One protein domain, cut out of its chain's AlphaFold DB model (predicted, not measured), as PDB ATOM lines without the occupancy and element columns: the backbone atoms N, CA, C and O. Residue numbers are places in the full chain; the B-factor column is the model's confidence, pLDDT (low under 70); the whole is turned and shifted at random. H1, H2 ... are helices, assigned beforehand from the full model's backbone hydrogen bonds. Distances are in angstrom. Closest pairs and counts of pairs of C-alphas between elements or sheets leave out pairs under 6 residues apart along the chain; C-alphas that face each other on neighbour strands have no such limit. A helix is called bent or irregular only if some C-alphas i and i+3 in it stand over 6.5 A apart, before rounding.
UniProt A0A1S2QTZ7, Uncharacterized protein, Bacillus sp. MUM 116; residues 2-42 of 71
ATOM      1  N   GLU A   2      61.551  45.372 105.475       76.00
ATOM      2  CA  GLU A   2      62.475  44.562 106.305       76.00
ATOM      3  C   GLU A   2      61.731  43.673 107.323       76.00
ATOM      4  O   GLU A   2      62.006  42.482 107.421       76.00
ATOM      5  N   LEU A   3      60.688  44.210 107.967       78.62
ATOM      6  CA  LEU A   3      59.816  43.485 108.907       78.62
ATOM      7  C   LEU A   3      59.099  42.272 108.290       78.62
ATOM      8  O   LEU A   3      58.915  41.262 108.958       78.62
ATOM      9  N   GLU A   4      58.726  42.340 107.009       82.56
ATOM     10  CA  GLU A   4      58.070  41.210 106.337       82.56
ATOM     11  C   GLU A   4      59.055  40.062 106.101       82.56
ATOM     12  O   GLU A   4      58.718  38.900 106.305       82.56
ATOM     13  N   LYS A   5      60.302  40.395 105.739       84.62
ATOM     14  CA  LYS A   5      61.380  39.406 105.589       84.62
ATOM     15  C   LYS A   5      61.699  38.740 106.926       84.62
ATOM     16  O   LYS A   5      61.885  37.530 106.971       84.62
ATOM     17  N   MET A   6      61.721  39.525 108.003       83.19
ATOM     18  CA  MET A   6      61.922  39.026 109.361       83.19
ATOM     19  C   MET A   6      60.796  38.076 109.780       83.19
ATOM     20  O   MET A   6      61.070  36.967 110.223       83.19
ATOM     21  N   LYS A   7      59.529  38.451 109.567       84.81
ATOM     22  CA  LYS A   7      58.382  37.579 109.860       84.81
ATOM     23  C   LYS A   7      58.447  36.258 109.089       84.81
ATOM     24  O   LYS A   7      58.197  35.205 109.672       84.81
ATOM     25  N   GLN A   8      58.797  36.310 107.804       86.00
ATOM     26  CA  GLN A   8      58.956  35.116 106.971       86.00
ATOM     27  C   GLN A   8      60.060  34.203 107.519       86.00
ATOM     28  O   GLN A   8      59.803  33.034 107.776       86.00
ATOM     29  N   TYR A   9      61.237  34.762 107.810       86.25
ATOM     30  CA  TYR A   9      62.353  34.028 108.410       86.25
ATOM     31  C   TYR A   9      61.972  33.342 109.727       86.25
ATOM     32  O   TYR A   9      62.305  32.180 109.928       86.25
ATOM     33  N   LEU A  10      61.245  34.037 110.610       85.44
ATOM     34  CA  LEU A  10      60.778  33.477 111.882       85.44
ATOM     35  C   LEU A  10      59.720  32.377 111.685       85.44
ATOM     36  O   LEU A  10      59.680  31.419 112.452       85.44
ATOM     37  N   SER A  11      58.876  32.499 110.656       86.25
ATOM     38  CA  SER A  11      57.817  31.527 110.345       86.25
ATOM     39  C   SER A  11      58.361  30.219 109.770       86.25
ATOM     40  O   SER A  11      57.754  29.169 109.972       86.25
ATOM     41  N   ASP A  12      59.523  30.268 109.118       88.94
ATOM     42  CA  ASP A  12      60.213  29.096 108.563       88.94
ATOM     43  C   ASP A  12      60.940  28.262 109.638       88.94
ATOM     44  O   ASP A  12      61.707  27.355 109.314       88.94
ATOM     45  N   ASN A  13      60.677  28.546 110.920       78.69
ATOM     46  CA  ASN A  13      61.274  27.904 112.088       78.69
ATOM     47  C   ASN A  13      62.811  27.882 112.007       78.69
ATOM     48  O   ASN A  13      63.423  26.826 111.803       78.69
ATOM     49  N   PRO A  14      63.450  29.059 112.113       82.75
ATOM     50  CA  PRO A  14      64.873  29.188 111.871       82.75
ATOM     51  C   PRO A  14      65.675  28.413 112.913       82.75
ATOM     52  O   PRO A  14      65.196  28.127 114.012       82.75
ATOM     53  N   ASN A  15      66.928  28.099 112.581       82.06
ATOM     54  CA  ASN A  15      67.835  27.496 113.549       82.06
ATOM     55  C   ASN A  15      68.012  28.455 114.746       82.06
ATOM     56  O   ASN A  15      68.481  29.580 114.533       82.06
ATOM     57  N   PRO A  16      67.717  28.017 115.984       79.19
ATOM     58  CA  PRO A  16      67.833  28.846 117.180       79.19
ATOM     59  C   PRO A  16      69.212  29.512 117.341       79.19
ATOM     60  O   PRO A  16      69.308  30.661 117.761       79.19
ATOM     61  N   HIS A  17      70.291  28.841 116.923       77.94
ATOM     62  CA  HIS A  17      71.656  29.373 117.022       77.94
ATOM     63  C   HIS A  17      71.979  30.482 116.012       77.94
ATOM     64  O   HIS A  17      72.905  31.257 116.245       77.94
ATOM     65  N   LEU A  18      71.240  30.551 114.901       80.00
ATOM     66  CA  LEU A  18      71.360  31.604 113.884       80.00
ATOM     67  C   LEU A  18      70.376  32.749 114.136       80.00
ATOM     68  O   LEU A  18      70.508  33.831 113.569       80.00
ATOM     69  N   LEU A  19      69.366  32.520 114.978       78.81
ATOM     70  CA  LEU A  19      68.339  33.504 115.278       78.81
ATOM     71  C   LEU A  19      68.927  34.743 115.971       78.81
ATOM     72  O   LEU A  19      68.550  35.861 115.624       78.81
ATOM     73  N   LYS A  20      69.893  34.570 116.881       72.19
ATOM     74  CA  LYS A  20      70.527  35.677 117.619       72.19
ATOM     75  C   LYS A  20      71.125  36.764 116.716       72.19
ATOM     76  O   LYS A  20      71.051  37.940 117.062       72.19
ATOM     77  N   ASP A  21      71.642  36.381 115.546       74.06
ATOM     78  CA  ASP A  21      72.261  37.302 114.586       74.06
ATOM     79  C   ASP A  21      71.211  38.165 113.860       74.06
ATOM     80  O   ASP A  21      71.549  39.164 113.226       74.06
ATOM     81  N   VAL A  22      69.929  37.787 113.962       74.19
ATOM     82  CA  VAL A  22      68.791  38.436 113.298       74.19
ATOM     83  C   VAL A  22      67.958  39.282 114.265       74.19
ATOM     84  O   VAL A  22      67.548  40.380 113.897       74.19
ATOM     85  N   ILE A  23      67.687  38.795 115.482       75.31
ATOM     86  CA  ILE A  23      66.847  39.509 116.467       75.31
ATOM     87  C   ILE A  23      67.643  40.328 117.484       75.31
ATOM     88  O   ILE A  23      67.079  41.260 118.044       75.31
ATOM     89  N   GLY A  24      68.934  40.030 117.676       71.19
ATOM     90  CA  GLY A  24      69.819  40.759 118.583       71.19
ATOM     91  C   GLY A  24      69.356  40.724 120.042       71.19
ATOM     92  O   GLY A  24      68.538  41.534 120.469       71.19
ATOM     93  N   PHE A  25      69.927  39.834 120.852       74.38
ATOM     94  CA  PHE A  25      69.708  39.862 122.300       74.38
ATOM     95  C   PHE A  25      70.682  40.846 122.951       74.38
ATOM     96  O   PHE A  25      71.897  40.665 122.902       74.38
ATOM     97  N   THR A  26      70.160  41.906 123.570       66.81
ATOM     98  CA  THR A  26      70.975  42.905 124.288       66.81
ATOM     99  C   THR A  26      71.585  42.365 125.583       66.81
ATOM    100  O   THR A  26      72.530  42.955 126.103       66.81
ATOM    101  N   PHE A  27      71.083  41.233 126.085       61.09
ATOM    102  CA  PHE A  27      71.558  40.565 127.293       61.09
ATOM    103  C   PHE A  27      71.605  39.049 127.087       61.09
ATOM    104  O   PHE A  27      70.657  38.469 126.563       61.09
ATOM    105  N   ALA A  28      72.673  38.405 127.568       71.62
ATOM    106  CA  ALA A  28      72.837  36.949 127.486       71.62
ATOM    107  C   ALA A  28      71.749  36.184 128.263       71.62
ATOM    108  O   ALA A  28      71.241  35.179 127.787       71.62
ATOM    109  N   TYR A  29      71.331  36.701 129.421       69.19
ATOM    110  CA  TYR A  29      70.269  36.094 130.232       69.19
ATOM    111  C   TYR A  29      68.929  36.038 129.478       69.19
ATOM    112  O   TYR A  29      68.235  35.031 129.508       69.19
ATOM    113  N   SER A  30      68.611  37.081 128.706       78.56
ATOM    114  CA  SER A  30      67.413  37.099 127.862       78.56
ATOM    115  C   SER A  30      67.508  36.143 126.672       78.56
ATOM    116  O   SER A  30      66.475  35.682 126.204       78.56
ATOM    117  N   GLU A  31      68.713  35.836 126.177       82.25
ATOM    118  CA  GLU A  31      68.915  34.785 125.170       82.25
ATOM    119  C   GLU A  31      68.645  33.404 125.780       82.25
ATOM    120  O   GLU A  31      67.878  32.635 125.210       82.25
ATOM    121  N   GLU A  32      69.206  33.107 126.955       85.31
ATOM    122  CA  GLU A  32      68.958  31.844 127.667       85.31
ATOM    123  C   GLU A  32      67.462  31.646 127.955       85.31
ATOM    124  O   GLU A  32      66.885  30.643 127.529       85.31
ATOM    125  N   GLU A  33      66.801  32.641 128.557       85.00
ATOM    126  CA  GLU A  33      65.354  32.618 128.819       85.00
ATOM    127  C   GLU A  33      64.527  32.483 127.529       85.00
ATOM    128  O   GLU A  33      63.491  31.804 127.501       85.00
ATOM    129  N   PHE A  34      64.980  33.112 126.436       85.69
ATOM    130  CA  PHE A  34      64.312  32.989 125.146       85.69
ATOM    131  C   PHE A  34      64.381  31.551 124.627       85.69
ATOM    132  O   PHE A  34      63.379  31.022 124.137       85.69
ATOM    133  N   MET A  35      65.548  30.921 124.747       87.00
ATOM    134  CA  MET A  35      65.827  29.581 124.230       87.00
ATOM    135  C   MET A  35      65.157  28.483 125.064       87.00
ATOM    136  O   MET A  35      64.714  27.486 124.492       87.00
ATOM    137  N   GLU A  36      64.992  28.678 126.375       90.44
ATOM    138  CA  GLU A  36      64.251  27.755 127.251       90.44
ATOM    139  C   GLU A  36      62.788  27.564 126.820       90.44
ATOM    140  O   GLU A  36      62.228  26.478 126.969       90.44
ATOM    141  N   ASN A  37      62.176  28.604 126.250       88.81
ATOM    142  CA  ASN A  37      60.790  28.591 125.780       88.81
ATOM    143  C   ASN A  37      60.690  28.946 124.287       88.81
ATOM    144  O   ASN A  37      59.740  29.609 123.864       88.81
ATOM    145  N   TYR A  38      61.668  28.491 123.494       86.94
ATOM    146  CA  TYR A  38      61.890  28.905 122.104       86.94
ATOM    147  C   TYR A  38      60.620  28.948 121.246       86.94
ATOM    148  O   TYR A  38      60.279  30.000 120.715       86.94
ATOM    149  N   ASP A  39      59.875  27.844 121.151       87.25
ATOM    150  CA  ASP A  39      58.684  27.761 120.293       87.25
ATOM    151  C   ASP A  39      57.589  28.756 120.702       87.25
ATOM    152  O   ASP A  39      56.895  29.330 119.857       87.25
ATOM    153  N   THR A  40      57.415  28.956 122.009       90.56
ATOM    154  CA  THR A  40      56.436  29.899 122.560       90.56
ATOM    155  C   THR A  40      56.871  31.331 122.278       90.56
ATOM    156  O   THR A  40      56.082  32.122 121.758       90.56
ATOM    157  N   ASN A  41      58.133  31.646 122.558       89.75
ATOM    158  CA  ASN A  41      58.695  32.980 122.387       89.75
ATOM    159  C   ASN A  41      58.771  33.379 120.907       89.75
ATOM    160  O   ASN A  41      58.453  34.514 120.553       89.75
ATOM    161  N   LEU A  42      59.088  32.433 120.019       89.94
ATOM    162  CA  LEU A  42      59.075  32.628 118.572       89.94
ATOM    163  C   LEU A  42      57.665  32.971 118.068       89.94
ATOM    164  O   LEU A  42      57.492  33.937 117.323       89.94
TER     165      LEU A  42
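AT A GLANCE: This is residues 2 to 42 of the 71 residues of an uncharacterized protein of Bacillus sp. MUM 116 (UniProt A0A1S2QTZ7). Three short helices, H1, H2 and H3, are strung out one after another in a loose zigzag, with H2 between H1 and H3, and the very short H4 folds back from the end of H3 toward the end of H1 and the beginning of H2. The contacts are few, and no two helices touch. The printed part has 41 residues, with four named helices in the order H1, H2, H3, H4 and no named strand, and its class is all helix. The whole is compact, with a radius of gyration of the C-alphas of 10.1 A, and the C-alphas span 27 by 19 by 14 A.

IN THESE COORDINATES: H1, residues 2 to 11, is the longest helix by residues; it begins with C-alpha 2 at (62.475, 44.562, 106.305) and measures 14.4 A from first to last C-alpha. H2, residues 16 to 23, begins with C-alpha 16 at (67.833, 28.846, 117.180) and measures 10.7 A. H2 is neither bent nor irregular, but only just: C-alphas 17 and 20 are 6.4 A apart. H3, residues 28 to 36, measures 12.6 A. H4, residues 38 to 42, measures 5.9 A and ends with C-alpha 42 at (59.075, 32.628, 118.572).

HOW THE PARTS SIT: H1 and H2 are close but not clearly touching; their closest C-alphas, those of Met 6 and Val 22, are 7.9 A apart. They run opposite ways at a shallow tilt of 16 degrees. H2 and H3 are close but not clearly touching, with the C-alphas of Pro 16 and Met 35 the closest at 7.4 A. They run opposite ways at a steep tilt of 52 degrees. H1 and H3 are apart. H4 is close to but not clearly touching H3, H2 and H1. Its closest C-alphas are Asn 41 to Phe 34 of H3 at 6.3 A, Tyr 38 to Pro 16 of H2 at 7.7 A, and Leu 42 to Leu 10 of H1 at 7.0 A. In H1, H3 and H4 every O i to N i+4 pair is within hydrogen-bond range; in H2 it is 1 of 4, beside 3 of 5 O i to N i+3 pairs.

THE WHOLE: The two C-alphas farthest apart in the domain, those of Glu 4 and Tyr 29, are 27.3 A apart. The C-alphas of Glu 2 and Leu 42, the first and last printed, are 17.4 A apart. The printed part has no cut. The links from H1 to H2, from H2 to H3 and from H3 to H4 are tight. The mean pLDDT of the printed part is 81.0, and residues 26 to 27 and residue 29 are under 70.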